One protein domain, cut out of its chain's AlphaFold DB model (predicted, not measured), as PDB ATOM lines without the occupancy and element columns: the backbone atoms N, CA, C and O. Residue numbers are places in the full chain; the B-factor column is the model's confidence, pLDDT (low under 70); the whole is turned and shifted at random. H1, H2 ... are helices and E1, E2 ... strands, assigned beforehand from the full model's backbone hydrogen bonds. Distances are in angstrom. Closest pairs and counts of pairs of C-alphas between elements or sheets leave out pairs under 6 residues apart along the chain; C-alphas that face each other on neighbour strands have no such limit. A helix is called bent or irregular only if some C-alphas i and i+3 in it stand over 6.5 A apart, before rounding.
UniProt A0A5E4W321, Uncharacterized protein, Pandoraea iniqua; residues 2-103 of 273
ATOM      1  N   LEU A   2      -8.821 -34.015 -19.290       84.19
ATOM      2  CA  LEU A   2      -7.726 -34.843 -19.845       84.19
ATOM      3  C   LEU A   2      -6.452 -34.865 -18.984       84.19
ATOM      4  O   LEU A   2      -5.516 -35.595 -19.291       84.19
ATOM      5  N   VAL A   3      -6.394 -34.057 -17.931       88.44
ATOM      6  CA  VAL A   3      -5.246 -33.935 -17.026       88.44
ATOM      7  C   VAL A   3      -5.762 -34.041 -15.596       88.44
ATOM      8  O   VAL A   3      -6.842 -33.521 -15.312       88.44
ATOM      9  N   ALA A   4      -5.016 -34.717 -14.723       86.75
ATOM     10  CA  ALA A   4      -5.356 -34.808 -13.308       86.75
ATOM     11  C   ALA A   4      -5.247 -33.437 -12.621       86.75
ATOM     12  O   ALA A   4      -4.450 -32.587 -13.020       86.75
ATOM     13  N   ASP A   5      -6.038 -33.205 -11.573       85.81
ATOM     14  CA  ASP A   5      -6.114 -31.894 -10.913       85.81
ATOM     15  C   ASP A   5      -4.758 -31.401 -10.377       85.81
ATOM     16  O   ASP A   5      -4.427 -30.212 -10.474       85.81
ATOM     17  N   ASP A   6      -3.935 -32.310  -9.859       87.31
ATOM     18  CA  ASP A   6      -2.586 -32.038  -9.362       87.31
ATOM     19  C   ASP A   6      -1.554 -31.828 -10.480       87.31
ATOM     20  O   ASP A   6      -0.527 -31.188 -10.244       87.31
ATOM     21  N   GLU A   7      -1.858 -32.235 -11.708       89.81
ATOM     22  CA  GLU A   7      -1.021 -32.084 -12.907       89.81
ATOM     23  C   GLU A   7      -1.422 -30.871 -13.767       89.81
ATOM     24  O   GLU A   7      -0.695 -30.497 -14.685       89.81
ATOM     25  N   ARG A   8      -2.540 -30.193 -13.456       92.81
ATOM     26  CA  ARG A   8      -2.988 -29.007 -14.209       92.81
ATOM     27  C   ARG A   8      -1.934 -27.901 -14.254       92.81
ATOM     28  O   ARG A   8      -1.203 -27.661 -13.287       92.81
ATOM     29  N   SER A   9      -1.938 -27.165 -15.358       95.75
ATOM     30  CA  SER A   9      -1.087 -26.003 -15.566       95.75
ATOM     31  C   SER A   9      -1.411 -24.881 -14.575       95.75
ATOM     32  O   SER A   9      -2.510 -24.777 -14.013       95.75
ATOM     33  N   LYS A  10      -0.421 -24.026 -14.324       96.81
ATOM     34  CA  LYS A  10      -0.559 -22.894 -13.404       96.81
ATOM     35  C   LYS A  10      -1.487 -21.832 -13.987       96.81
ATOM     36  O   LYS A  10      -2.356 -21.333 -13.265       96.81
ATOM     37  N   PHE A  11      -1.327 -21.547 -15.276       96.88
ATOM     38  CA  PHE A  11      -2.114 -20.580 -16.034       96.88
ATOM     39  C   PHE A  11      -2.942 -21.273 -17.121       96.88
ATOM     40  O   PHE A  11      -2.579 -22.338 -17.616       96.88
ATOM     41  N   GLY A  12      -4.085 -20.686 -17.465       95.00
ATOM     42  CA  GLY A  12      -4.920 -21.125 -18.581       95.00
ATOM     43  C   GLY A  12      -4.989 -20.091 -19.702       95.00
ATOM     44  O   GLY A  12      -4.440 -18.996 -19.593       95.00
ATOM     45  N   VAL A  13      -5.732 -20.413 -20.763       93.31
ATOM     46  CA  VAL A  13      -6.009 -19.487 -21.878       93.31
ATOM     47  C   VAL A  13      -6.582 -18.165 -21.366       93.31
ATOM     48  O   VAL A  13      -6.216 -17.103 -21.856       93.31
ATOM     49  N   LEU A  14      -7.442 -18.197 -20.345       92.75
ATOM     50  CA  LEU A  14      -8.013 -16.982 -19.768       92.75
ATOM     51  C   LEU A  14      -6.950 -16.056 -19.159       92.75
ATOM     52  O   LEU A  14      -7.066 -14.838 -19.271       92.75
ATOM     53  N   ASP A  15      -5.926 -16.623 -18.520       94.38
ATOM     54  CA  ASP A  15      -4.824 -15.851 -17.947       94.38
ATOM     55  C   ASP A  15      -3.994 -15.206 -19.062       94.38
ATOM     56  O   ASP A  15      -3.723 -14.011 -18.994       94.38
ATOM     57  N   TRP A  16      -3.693 -15.955 -20.131       93.44
ATOM     58  CA  TRP A  16      -3.041 -15.420 -21.330       93.44
ATOM     59  C   TRP A  16      -3.798 -14.227 -21.914       93.44
ATOM     60  O   TRP A  16      -3.221 -13.158 -22.070       93.44
ATOM     61  N   MET A  17      -5.103 -14.380 -22.162       91.06
ATOM     62  CA  MET A  17      -5.922 -13.349 -22.814       91.06
ATOM     63  C   MET A  17      -6.010 -12.035 -22.032       91.06
ATOM     64  O   MET A  17      -6.315 -10.993 -22.614       91.06
ATOM     65  N   VAL A  18      -5.816 -12.086 -20.712       91.81
ATOM     66  CA  VAL A  18      -5.837 -10.905 -19.843       91.81
ATOM     67  C   VAL A  18      -4.442 -10.315 -19.697       91.81
ATOM     68  O   VAL A  18      -4.284  -9.103 -19.810       91.81
ATOM     69  N   GLU A  19      -3.438 -11.149 -19.445       92.12
ATOM     70  CA  GLU A  19      -2.065 -10.697 -19.216       92.12
ATOM     71  C   GLU A  19      -1.429 -10.139 -20.495       92.12
ATOM     72  O   GLU A  19      -0.717  -9.135 -20.429       92.12
ATOM     73  N   SER A  20      -1.776 -10.698 -21.661       89.69
ATOM     74  CA  SER A  20      -1.338 -10.185 -22.960       89.69
ATOM     75  C   SER A  20      -1.835  -8.760 -23.211       89.69
ATOM     76  O   SER A  20      -1.221  -8.018 -23.959       89.69
ATOM     77  N   ASN A  21      -2.921  -8.315 -22.567       86.50
ATOM     78  CA  ASN A  21      -3.391  -6.935 -22.713       86.50
ATOM     79  C   ASN A  21      -2.514  -5.915 -21.967       86.50
ATOM     80  O   ASN A  21      -2.648  -4.715 -22.200       86.50
ATOM     81  N   VAL A  22      -1.680  -6.371 -21.029       86.88
ATOM     82  CA  VAL A  22      -0.913  -5.508 -20.119       86.88
ATOM     83  C   VAL A  22       0.570  -5.515 -20.470       86.88
ATOM     84  O   VAL A  22       1.242  -4.495 -20.316       86.88
ATOM     85  N   ARG A  23       1.093  -6.660 -20.916       86.81
ATOM     86  CA  ARG A  23       2.518  -6.856 -21.187       86.81
ATOM     87  C   ARG A  23       2.746  -7.959 -22.210       86.81
ATOM     88  O   ARG A  23       1.917  -8.848 -22.378       86.81
ATOM     89  N   GLU A  24       3.926  -7.932 -22.813       87.06
ATOM     90  CA  GLU A  24       4.440  -9.075 -23.559       87.06
ATOM     91  C   GLU A  24       4.752 -10.233 -22.595       87.06
ATOM     92  O   GLU A  24       5.223 -10.024 -21.470       87.06
ATOM     93  N   LEU A  25       4.438 -11.453 -23.026       91.50
ATOM     94  CA  LEU A  25       4.573 -12.666 -22.224       91.50
ATOM     95  C   LEU A  25       5.707 -13.529 -22.769       91.50
ATOM     96  O   LEU A  25       5.806 -13.758 -23.972       91.50
ATOM     97  N   ASP A  26       6.567 -14.009 -21.882       92.25
ATOM     98  CA  ASP A  26       7.747 -14.797 -22.227       92.25
ATOM     99  C   ASP A  26       7.431 -16.295 -22.378       92.25
ATOM    100  O   ASP A  26       6.297 -16.754 -22.213       92.25
ATOM    101  N   GLU A  27       8.456 -17.069 -22.732       92.31
ATOM    102  CA  GLU A  27       8.347 -18.524 -22.867       92.31
ATOM    103  C   GLU A  27       8.082 -19.230 -21.534       92.31
ATOM    104  O   GLU A  27       7.451 -20.286 -21.519       92.31
ATOM    105  N   ASP A  28       8.503 -18.645 -20.411       94.62
ATOM    106  CA  ASP A  28       8.234 -19.196 -19.082       94.62
ATOM    107  C   ASP A  28       6.740 -19.137 -18.754       94.62
ATOM    108  O   ASP A  28       6.181 -20.112 -18.243       94.62
ATOM    109  N   PHE A  29       6.052 -18.056 -19.137       95.81
ATOM    110  CA  PHE A  29       4.596 -17.989 -19.034       95.81
ATOM    111  C   PHE A  29       3.913 -19.077 -19.875       95.81
ATOM    112  O   PHE A  29       2.999 -19.742 -19.386       95.81
ATOM    113  N   LEU A  30       4.370 -19.305 -21.113       94.56
ATOM    114  CA  LEU A  30       3.831 -20.370 -21.968       94.56
ATOM    115  C   LEU A  30       4.115 -21.768 -21.403       94.56
ATOM    116  O   LEU A  30       3.255 -22.645 -21.475       94.56
ATOM    117  N   ASN A  31       5.289 -21.985 -20.805       94.75
ATOM    118  CA  ASN A  31       5.616 -23.226 -20.101       94.75
ATOM    119  C   ASN A  31       4.643 -23.480 -18.941       94.75
ATOM    120  O   ASN A  31       4.142 -24.593 -18.796       94.75
ATOM    121  N   ASP A  32       4.306 -22.436 -18.183       96.69
ATOM    122  CA  ASP A  32       3.353 -22.487 -17.070       96.69
ATOM    123  C   ASP A  32       1.885 -22.705 -17.512       96.69
ATOM    124  O   ASP A  32       1.018 -22.953 -16.661       96.69
ATOM    125  N   MET A  33       1.584 -22.625 -18.816       96.62
ATOM    126  CA  MET A  33       0.250 -22.862 -19.391       96.62
ATOM    127  C   MET A  33       0.011 -24.298 -19.868       96.62
ATOM    128  O   MET A  33      -1.144 -24.687 -20.061       96.62
ATOM    129  N   VAL A  34       1.073 -25.080 -20.065       95.50
ATOM    130  CA  VAL A  34       0.993 -26.417 -20.659       95.50
ATOM    131  C   VAL A  34       0.977 -27.488 -19.578       95.50
ATOM    132  O   VAL A  34       1.797 -27.481 -18.662       95.50
ATOM    133  N   ALA A  35       0.058 -28.442 -19.709       94.44
ATOM    134  CA  ALA A  35       0.003 -29.630 -18.875       94.44
ATOM    135  C   ALA A  35       0.041 -30.898 -19.745       94.44
ATOM    136  O   ALA A  35      -0.913 -31.152 -20.486       94.44
ATOM    137  N   PRO A  36       1.115 -31.703 -19.676       91.44
ATOM    138  CA  PRO A  36       1.170 -32.987 -20.363       91.44
ATOM    139  C   PRO A  36       0.087 -33.931 -19.834       91.44
ATOM    140  O   PRO A  36      -0.091 -34.078 -18.626       91.44
ATOM    141  N   SER A  37      -0.628 -34.595 -20.736       89.44
ATOM    142  CA  SER A  37      -1.659 -35.569 -20.400       89.44
ATOM    143  C   SER A  37      -1.117 -36.993 -20.480       89.44
ATOM    144  O   SER A  37      -0.576 -37.425 -21.501       89.44
ATOM    145  N   ALA A  38      -1.344 -37.768 -19.419       82.06
ATOM    146  CA  ALA A  38      -1.054 -39.201 -19.398       82.06
ATOM    147  C   ALA A  38      -1.993 -40.026 -20.301       82.06
ATOM    148  O   ALA A  38      -1.721 -41.200 -20.550       82.06
ATOM    149  N   PHE A  39      -3.071 -39.426 -20.821       79.88
ATOM    150  CA  PHE A  39      -4.084 -40.095 -21.642       79.88
ATOM    151  C   PHE A  39      -3.486 -40.803 -22.865       79.88
ATOM    152  O   PHE A  39      -3.893 -41.913 -23.206       79.88
ATOM    153  N   GLY A  40      -2.445 -40.217 -23.470       72.38
ATOM    154  CA  GLY A  40      -1.749 -40.794 -24.623       72.38
ATOM    155  C   GLY A  40      -1.101 -42.157 -24.349       72.38
ATOM    156  O   GLY A  40      -0.841 -42.900 -25.293       72.38
ATOM    157  N   SER A  41      -0.856 -42.520 -23.082       72.31
ATOM    158  CA  SER A  41      -0.347 -43.840 -22.664       72.31
ATOM    159  C   SER A  41       0.861 -44.339 -23.479       72.31
ATOM    160  O   SER A  41       0.966 -45.521 -23.802       72.31
ATOM    161  N   GLY A  42       1.763 -43.427 -23.867       72.69
ATOM    162  CA  GLY A  42       2.955 -43.726 -24.673       72.69
ATOM    163  C   GLY A  42       2.723 -43.884 -26.183       72.69
ATOM    164  O   GLY A  42       3.685 -44.108 -26.911       72.69
ATOM    165  N   ARG A  43       1.485 -43.743 -26.673       76.31
ATOM    166  CA  ARG A  43       1.127 -43.801 -28.107       76.31
ATOM    167  C   ARG A  43       1.235 -42.450 -28.823       76.31
ATOM    168  O   ARG A  43       1.086 -42.392 -30.035       76.31
ATOM    169  N   GLY A  44       1.481 -41.382 -28.073       82.94
ATOM    170  CA  GLY A  44       1.618 -40.016 -28.564       82.94
ATOM    171  C   GLY A  44       1.710 -39.035 -27.400       82.94
ATOM    172  O   GLY A  44       1.269 -39.344 -26.287       82.94
ATOM    173  N   ALA A  45       2.306 -37.869 -27.644       88.38
ATOM    174  CA  ALA A  45       2.322 -36.778 -26.680       88.38
ATOM    175  C   ALA A  45       1.036 -35.959 -26.821       88.38
ATOM    176  O   ALA A  45       0.672 -35.559 -27.924       88.38
ATOM    177  N   ILE A  46       0.359 -35.711 -25.704       91.31
ATOM    178  CA  ILE A  46      -0.814 -34.843 -25.650       91.31
ATOM    179  C   ILE A  46      -0.492 -33.749 -24.646       91.31
ATOM    180  O   ILE A  46      -0.409 -34.017 -23.450       91.31
ATOM    181  N   ASP A  47      -0.309 -32.529 -25.133       93.81
ATOM    182  CA  ASP A  47      -0.112 -31.353 -24.295       93.81
ATOM    183  C   ASP A  47      -1.432 -30.576 -24.230       93.81
ATOM    184  O   ASP A  47      -2.033 -30.243 -25.251       93.81
ATOM    185  N   VAL A  48      -1.919 -30.326 -23.015       94.38
ATOM    186  CA  VAL A  48      -3.218 -29.695 -22.772       94.38
ATOM    187  C   VAL A  48      -3.010 -28.279 -22.264       94.38
ATOM    188  O   VAL A  48      -2.352 -28.056 -21.248       94.38
ATOM    189  N   VAL A  49      -3.647 -27.320 -22.933       94.62
ATOM    190  CA  VAL A  49      -3.759 -25.935 -22.468       94.62
ATOM    191  C   VAL A  49      -5.192 -25.717 -21.996       94.62
ATOM    192  O   VAL A  49      -6.127 -25.646 -22.789       94.62
ATOM    193  N   SER A  50      -5.382 -25.659 -20.678       92.75
ATOM    194  CA  SER A  50      -6.717 -25.512 -20.087       92.75
ATOM    195  C   SER A  50      -7.252 -24.087 -20.252       92.75
ATOM    196  O   SER A  50      -6.489 -23.124 -20.240       92.75
ATOM    197  N   SER A  51      -8.576 -23.920 -20.322       90.38
ATOM    198  CA  SER A  51      -9.200 -22.587 -20.325       90.38
ATOM    199  C   SER A  51      -8.891 -21.803 -19.044       90.38
ATOM    200  O   SER A  51      -8.628 -20.602 -19.102       90.38
ATOM    201  N   VAL A  52      -8.855 -22.496 -17.902       92.38
ATOM    202  CA  VAL A  52      -8.504 -21.959 -16.582       92.38
ATOM    203  C   VAL A  52      -7.392 -22.785 -15.930       92.38
ATOM    204  O   VAL A  52      -7.469 -24.015 -15.859       92.38
ATOM    205  N   GLY A  53      -6.349 -22.108 -15.447       93.56
ATOM    206  CA  GLY A  53      -5.250 -22.727 -14.700       93.56
ATOM    207  C   GLY A  53      -5.487 -22.745 -13.187       93.56
ATOM    208  O   GLY A  53      -6.408 -22.101 -12.680       93.56
ATOM    209  N   LYS A  54      -4.604 -23.426 -12.447       95.31
ATOM    210  CA  LYS A  54      -4.660 -23.541 -10.974       95.31
ATOM    211  C   LYS A  54      -4.718 -22.194 -10.249       95.31
ATOM    212  O   LYS A  54      -5.268 -22.106  -9.154       95.31
ATOM    213  N   MET A  55      -4.143 -21.133 -10.820       94.75
ATOM    214  CA  MET A  55      -4.202 -19.800 -10.207       94.75
ATOM    215  C   MET A  55      -5.615 -19.220 -10.183       94.75
ATOM    216  O   MET A  55      -5.948 -18.478  -9.262       94.75
ATOM    217  N   SER A  56      -6.453 -19.578 -11.153       93.50
ATOM    218  CA  SER A  56      -7.861 -19.185 -11.162       93.50
ATOM    219  C   SER A  56      -8.676 -19.967 -10.128       93.50
ATOM    220  O   SER A  56      -9.564 -19.388  -9.517       93.50
ATOM    221  N   ASP A  57      -8.318 -21.219  -9.833       91.56
ATOM    222  CA  ASP A  57      -8.962 -21.993  -8.758       91.56
ATOM    223  C   ASP A  57      -8.570 -21.495  -7.360       91.56
ATOM    224  O   ASP A  57      -9.370 -21.550  -6.429       91.56
ATOM    225  N   LYS A  58      -7.341 -20.985  -7.203       94.75
ATOM    226  CA  LYS A  58      -6.885 -20.333  -5.961       94.75
ATOM    227  C   LYS A  58      -7.547 -18.976  -5.721       94.75
ATOM    228  O   LYS A  58      -7.633 -18.552  -4.573       94.75
ATOM    229  N   HIS A  59      -7.974 -18.310  -6.792       94.88
ATOM    230  CA  HIS A  59      -8.580 -16.978  -6.768       94.88
ATOM    231  C   HIS A  59      -9.859 -16.925  -7.621       94.88
ATOM    232  O   HIS A  59      -9.919 -16.175  -8.610       94.88
ATOM    233  N   PRO A  60     -10.879 -17.737  -7.285       95.25
ATOM    234  CA  PRO A  60     -12.074 -17.900  -8.108       95.25
ATOM    235  C   PRO A  60     -12.872 -16.598  -8.252       95.25
ATOM    236  O   PRO A  60     -13.511 -16.376  -9.281       95.25
ATOM    237  N   GLU A  61     -12.778 -15.693  -7.275       95.00
ATOM    238  CA  GLU A  61     -13.401 -14.368  -7.294       95.00
ATOM    239  C   GLU A  61     -12.977 -13.515  -8.499       95.00
ATOM    240  O   GLU A  61     -13.723 -12.641  -8.939       95.00
ATOM    241  N   ASN A  62     -11.807 -13.796  -9.082       92.62
ATOM    242  CA  ASN A  62     -11.270 -13.037 -10.207       92.62
ATOM    243  C   ASN A  62     -11.704 -13.578 -11.576       92.62
ATOM    244  O   ASN A  62     -11.515 -12.891 -12.579       92.62
ATOM    245  N   VAL A  63     -12.284 -14.781 -11.655       91.62
ATOM    246  CA  VAL A  63     -12.554 -15.455 -12.939       91.62
ATOM    247  C   VAL A  63     -13.534 -14.663 -13.804       91.62
ATOM    248  O   VAL A  63     -13.253 -14.418 -14.975       91.62
ATOM    249  N   LEU A  64     -14.647 -14.191 -13.237       90.38
ATOM    250  CA  LEU A  64     -15.633 -13.406 -13.994       90.38
ATOM    251  C   LEU A  64     -15.048 -12.080 -14.498       90.38
ATOM    252  O   LEU A  64     -15.266 -11.701 -15.648       90.38
ATOM    253  N   ALA A  65     -14.256 -11.402 -13.664       90.50
ATOM    254  CA  ALA A  65     -13.581 -10.169 -14.054       90.50
ATOM    255  C   ALA A  65     -12.559 -10.412 -15.178       90.50
ATOM    256  O   ALA A  65     -12.469  -9.608 -16.108       90.50
ATOM    257  N   LYS A  66     -11.824 -11.530 -15.130       90.88
ATOM    258  CA  LYS A  66     -10.909 -11.940 -16.204       90.88
ATOM    259  C   LYS A  66     -11.652 -12.208 -17.510       90.88
ATOM    260  O   LYS A  66     -11.201 -11.725 -18.540       90.88
ATOM    261  N   ILE A  67     -12.797 -12.902 -17.480       89.06
ATOM    262  CA  ILE A  67     -13.605 -13.160 -18.688       89.06
ATOM    263  C   ILE A  67     -13.990 -11.839 -19.357       89.06
ATOM    264  O   ILE A  67     -13.760 -11.679 -20.550       89.06
ATOM    265  N   GLY A  68     -14.493 -10.868 -18.590       85.38
ATOM    266  CA  GLY A  68     -14.829  -9.549 -19.135       85.38
ATOM    267  C   GLY A  68     -13.627  -8.836 -19.768       85.38
ATOM    268  O   GLY A  68     -13.753  -8.251 -20.839       85.38
ATOM    269  N   ARG A  69     -12.445  -8.922 -19.143       87.12
ATOM    270  CA  ARG A  69     -11.213  -8.290 -19.650       87.12
ATOM    271  C   ARG A  69     -10.602  -9.004 -20.853       87.12
ATOM    272  O   ARG A  69      -9.981  -8.343 -21.677       87.12
ATOM    273  N   ALA A  70     -10.773 -10.318 -20.970       85.44
ATOM    274  CA  ALA A  70     -10.212 -11.112 -22.063       85.44
ATOM    275  C   ALA A  70     -10.717 -10.651 -23.442       85.44
ATOM    276  O   ALA A  70      -9.970 -10.707 -24.421       85.44
ATOM    277  N   TYR A  71     -11.956 -10.149 -23.499       77.94
ATOM    278  CA  TYR A  71     -12.586  -9.613 -24.709       77.94
ATOM    279  C   TYR A  71     -12.227  -8.163 -25.024       77.94
ATOM    280  O   TYR A  71     -12.596  -7.683 -26.090       77.94
ATOM    281  N   LEU A  72     -11.540  -7.455 -24.126       80.44
ATOM    282  CA  LEU A  72     -11.095  -6.102 -24.426       80.44
ATOM    283  C   LEU A  72      -9.978  -6.163 -25.466       80.44
ATOM    284  O   LEU A  72      -9.036  -6.956 -25.332       80.44
ATOM    285  N   ASP A  73     -10.099  -5.315 -26.479       77.31
ATOM    286  CA  ASP A  73      -9.011  -5.044 -27.405       77.31
ATOM    287  C   ASP A  73      -7.895  -4.325 -26.643       77.31
ATOM    288  O   ASP A  73      -8.144  -3.443 -25.814       77.31
ATOM    289  N   SER A  74      -6.659  -4.727 -26.903       74.50
ATOM    290  CA  SER A  74      -5.472  -4.053 -26.385       74.50
ATOM    291  C   SER A  74      -4.759  -3.323 -27.516       74.50
ATOM    292  O   SER A  74      -5.047  -3.523 -28.693       74.50
ATOM    293  N   SER A  75      -3.818  -2.454 -27.163       65.94
ATOM    294  CA  SER A  75      -2.819  -1.976 -28.108       65.94
ATOM    295  C   SER A  75      -1.455  -2.190 -27.484       65.94
ATOM    296  O   SER A  75      -1.125  -1.559 -26.479       65.94
ATOM    297  N   ILE A  76      -0.683  -3.111 -28.053       64.75
ATOM    298  CA  ILE A  76       0.711  -3.333 -27.672       64.75
ATOM    299  C   ILE A  76       1.558  -2.714 -28.777       64.75
ATOM    300  O   ILE A  76       1.321  -2.959 -29.956       64.75
ATOM    301  N   ALA A  77       2.513  -1.864 -28.400       61.38
ATOM    302  CA  ALA A  77       3.397  -1.164 -29.339       61.38
ATOM    303  C   ALA A  77       2.682  -0.313 -30.420       61.38
ATOM    304  O   ALA A  77       3.286   0.018 -31.435       61.38
ATOM    305  N   GLY A  78       1.428   0.096 -30.184       65.19
ATOM    306  CA  GLY A  78       0.655   0.962 -31.085       65.19
ATOM    307  C   GLY A  78      -0.259   0.226 -32.068       65.19
ATOM    308  O   GLY A  78      -1.097   0.871 -32.692       65.19
ATOM    309  N   GLU A  79      -0.177  -1.104 -32.145       64.50
ATOM    310  CA  GLU A  79      -1.042  -1.917 -33.006       64.50
ATOM    311  C   GLU A  79      -2.253  -2.439 -32.215       64.50
ATOM    312  O   GLU A  79      -2.069  -3.013 -31.137       64.50
ATOM    313  N   PRO A  80      -3.499  -2.234 -32.686       68.31
ATOM    314  CA  PRO A  80      -4.681  -2.813 -32.059       68.31
ATOM    315  C   PRO A  80      -4.652  -4.342 -32.148       68.31
ATOM    316  O   PRO A  80      -4.589  -4.914 -33.236       68.31
ATOM    317  N   GLN A  81      -4.763  -5.017 -31.008       75.06
ATOM    318  CA  GLN A  81      -4.828  -6.467 -30.928       75.06
ATOM    319  C   GLN A  81      -6.215  -6.914 -30.463       75.06
ATOM    320  O   GLN A  81      -6.549  -6.916 -29.275       75.06
ATOM    321  N   GLY A  82      -7.027  -7.320 -31.438       80.31
ATOM    322  CA  GLY A  82      -8.336  -7.904 -31.180       80.31
ATOM    323  C   GLY A  82      -8.261  -9.337 -30.649       80.31
ATOM    324  O   GLY A  82      -7.230 -10.009 -30.734       80.31
ATOM    325  N   PHE A  83      -9.391  -9.845 -30.153       81.00
ATOM    326  CA  PHE A  83      -9.518 -11.219 -29.642       81.00
ATOM    327  C   PHE A  83      -8.992 -12.287 -30.620       81.00
ATOM    328  O   PHE A  83      -8.222 -13.157 -30.222       81.00
ATOM    329  N   LEU A  84      -9.347 -12.194 -31.908       79.69
ATOM    330  CA  LEU A  84      -8.863 -13.119 -32.942       79.69
ATOM    331  C   LEU A  84      -7.335 -13.106 -33.057       79.69
ATOM    332  O   LEU A  84      -6.712 -14.163 -33.122       79.69
ATOM    333  N   GLN A  85      -6.728 -11.921 -33.060       82.12
ATOM    334  CA  GLN A  85      -5.281 -11.801 -33.193       82.12
ATOM    335  C   GLN A  85      -4.563 -12.409 -31.982       82.12
ATOM    336  O   GLN A  85      -3.563 -13.097 -32.161       82.12
ATOM    337  N   LYS A  86      -5.111 -12.237 -30.772       86.62
ATOM    338  CA  LYS A  86      -4.614 -12.903 -29.556       86.62
ATOM    339  C   LYS A  86      -4.718 -14.427 -29.634       86.62
ATOM    340  O   LYS A  86      -3.794 -15.122 -29.220       86.62
ATOM    341  N   CYS A  87      -5.822 -14.957 -30.170       86.88
ATOM    342  CA  CYS A  87      -5.976 -16.397 -30.375       86.88
ATOM    343  C   CYS A  87      -4.958 -16.944 -31.381       86.88
ATOM    344  O   CYS A  87      -4.341 -17.967 -31.099       86.88
ATOM    345  N   ARG A  88      -4.761 -16.264 -32.521       87.00
ATOM    346  CA  ARG A  88      -3.750 -16.651 -33.520       87.00
ATOM    347  C   ARG A  88      -2.354 -16.649 -32.918       87.00
ATOM    348  O   ARG A  88      -1.678 -17.660 -32.996       87.00
ATOM    349  N   GLU A  89      -1.979 -15.571 -32.232       90.00
ATOM    350  CA  GLU A  89      -0.670 -15.483 -31.586       90.00
ATOM    351  C   GLU A  89      -0.455 -16.618 -30.580       90.00
ATOM    352  O   GLU A  89       0.593 -17.260 -30.596       90.00
ATOM    353  N   LEU A  90      -1.450 -16.914 -29.734       91.94
ATOM    354  CA  LEU A  90      -1.342 -18.022 -28.788       91.94
ATOM    355  C   LEU A  90      -1.141 -19.359 -29.507       91.94
ATOM    356  O   LEU A  90      -0.274 -20.133 -29.112       91.94
ATOM    357  N   ILE A  91      -1.939 -19.640 -30.539       91.50
ATOM    358  CA  ILE A  91      -1.855 -20.892 -31.301       91.50
ATOM    359  C   ILE A  91      -0.502 -20.995 -32.006       91.50
ATOM    360  O   ILE A  91       0.152 -22.027 -31.884       91.50
ATOM    361  N   ASP A  92      -0.049 -19.928 -32.664       91.88
ATOM    362  CA  ASP A  92       1.233 -19.878 -33.365       91.88
ATOM    363  C   ASP A  92       2.384 -20.142 -32.393       91.88
ATOM    364  O   ASP A  92       3.181 -21.060 -32.604       91.88
ATOM    365  N   ARG A  93       2.427 -19.420 -31.269       93.31
ATOM    366  CA  ARG A  93       3.457 -19.616 -30.243       93.31
ATOM    367  C   ARG A  93       3.397 -21.010 -29.634       93.31
ATOM    368  O   ARG A  93       4.437 -21.634 -29.449       93.31
ATOM    369  N   MET A  94       2.203 -21.538 -29.365       92.44
ATOM    370  CA  MET A  94       2.055 -22.893 -28.835       92.44
ATOM    371  C   MET A  94       2.520 -23.953 -29.835       92.44
ATOM    372  O   MET A  94       3.240 -24.870 -29.448       92.44
ATOM    373  N   SER A  95       2.176 -23.802 -31.116       92.00
ATOM    374  CA  SER A  95       2.558 -24.725 -32.190       92.00
ATOM    375  C   SER A  95       4.069 -24.791 -32.419       92.00
ATOM    376  O   SER A  95       4.588 -25.833 -32.800       92.00
ATOM    377  N   GLN A  96       4.800 -23.711 -32.129       92.19
ATOM    378  CA  GLN A  96       6.256 -23.652 -32.284       92.19
ATOM    379  C   GLN A  96       7.019 -24.358 -31.154       92.19
ATOM    380  O   GLN A  96       8.213 -24.621 -31.286       92.19
ATOM    381  N   ARG A  97       6.351 -24.696 -30.042       89.56
ATOM    382  CA  ARG A  97       7.004 -25.320 -28.877       89.56
ATOM    383  C   ARG A  97       7.459 -26.749 -29.157       89.56
ATOM    384  O   ARG A  97       8.457 -27.194 -28.588       89.56
ATOM    385  N   ARG A  98       6.704 -27.487 -29.976       87.88
ATOM    386  CA  ARG A  98       6.927 -28.900 -30.322       87.88
ATOM    387  C   ARG A  98       6.341 -29.202 -31.704       87.88
ATOM    388  O   ARG A  98       5.410 -28.519 -32.110       87.88
ATOM    389  N   PRO A  99       6.830 -30.232 -32.414       87.75
ATOM    390  CA  PRO A  99       6.250 -30.646 -33.689       87.75
ATOM    391  C   PRO A  99       4.910 -31.363 -33.458       87.75
ATOM    392  O   PRO A  99       4.867 -32.586 -33.375       87.75
ATOM    393  N   TYR A 100       3.828 -30.605 -33.285       91.88
ATOM    394  CA  TYR A 100       2.485 -31.168 -33.160       91.88
ATOM    395  C   TYR A 100       1.930 -31.555 -34.530       91.88
ATOM    396  O   TYR A 100       1.944 -30.743 -35.453       91.88
ATOM    397  N   ASP A 101       1.376 -32.763 -34.632       90.88
ATOM    398  CA  ASP A 101       0.687 -33.227 -35.843       90.88
ATOM    399  C   ASP A 101      -0.715 -32.611 -35.989       90.88
ATOM    400  O   ASP A 101      -1.232 -32.465 -37.094       90.88
ATOM    401  N   ALA A 102      -1.348 -32.255 -34.867       91.00
ATOM    402  CA  ALA A 102      -2.673 -31.652 -34.830       91.00
ATOM    403  C   ALA A 102      -2.850 -30.764 -33.591       91.00
ATOM    404  O   ALA A 102      -2.302 -31.042 -32.523       91.00
ATOM    405  N   ILE A 103      -3.674 -29.721 -33.725       91.69
ATOM    406  CA  ILE A 103      -4.120 -28.860 -32.624       91.69
ATOM    407  C   ILE A 103      -5.641 -28.948 -32.557       91.69
ATOM    408  O   ILE A 103      -6.335 -28.588 -33.505       91.69
TER     409      ILE A 103
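Overview. This is residues 2 to 103 of the 273 residues of an uncharacterized protein of Pandoraea iniqua (UniProt A0A5E4W321). A short helix, H1, lies near the middle, with H3 and H4 on one side and the longest helix, H5, on another; two small strand hairpins, E1 with E2 and E3 with E4, lie toward opposite ends of the longest axis. Contacts between the helices are few, and short H2 lies near H1 and H5. The printed part has 102 residues, with five named helices and four named strands in the order H1 H2 E1 E2 H3 H4 E3 E4 H5, and its class is mixed, helices and strands. Each sheet has two antiparallel strands. The whole is compact, with a radius of gyration of the C-alphas of 14.3 A and spans of 45 by 32 by 20 A.

Arrangement. From Leu 2, read on to H1, residues 13 to 19. Next, H2, residues 27 to 31, is near H1. Then look at the hairpin of E1, residues 34 to 36, and E2, residues 47 to 49: N 35 and O 48 are within hydrogen-bond range at 2.9 A. H3, residues 54 to 58, is close to but not clearly touching H4, residues 60 to 70, where the closest C-alphas, of Ser 56 and Val 63, are 6.3 A apart. H4 touches H1, and the closest C-alphas are those of Met 17 and Ala 70, 4.9 A apart. Their lines are about perpendicular, at 74 degrees. The hairpin of E3, residues 74 to 76, and E4, residues 79 to 81, has N 81 and O 74 within hydrogen-bond range at 2.8 A. H5, residues 83 to 95, is close to but not clearly touching H1, at Met 17 and Lys 86, whose C-alphas are closest at 6.9 A; the two run opposite ways at a steep tilt of 67 degrees. It is also close to but not clearly touching H2, where the closest C-alphas, of Leu 30 and Met 94, are 7.5 A apart. In H1, H2, H3 and H5 every O i to N i+4 pair is within hydrogen-bond range; in H4 it is 5 of 7.

Along the chain. Find C-alpha 13 at (-6.009, -19.487, -21.878); from there H1 runs 10.0 A to C-alpha 19. H4 runs 15.6 A and is irregular: C-alphas 61 and 64 are 7.1 A apart. H5 runs 18.3 A to C-alpha 95 at (2.558, -24.725, -32.190). H2 and H3 measure 6.1 A and 6.4 A, and E1, E2, E3 and E4 measure 6.6 A, 6.8 A, 6.4 A and 6.3 A.

Size, cuts and confidence. The two C-alphas farthest apart, of Ser 41 and Gly 78, are 45.6 A apart. The printed part has no cut and no long link. Look at the B-factor column at residues 75 to 80, which are under 70; the mean pLDDT of the printed part is 87.8.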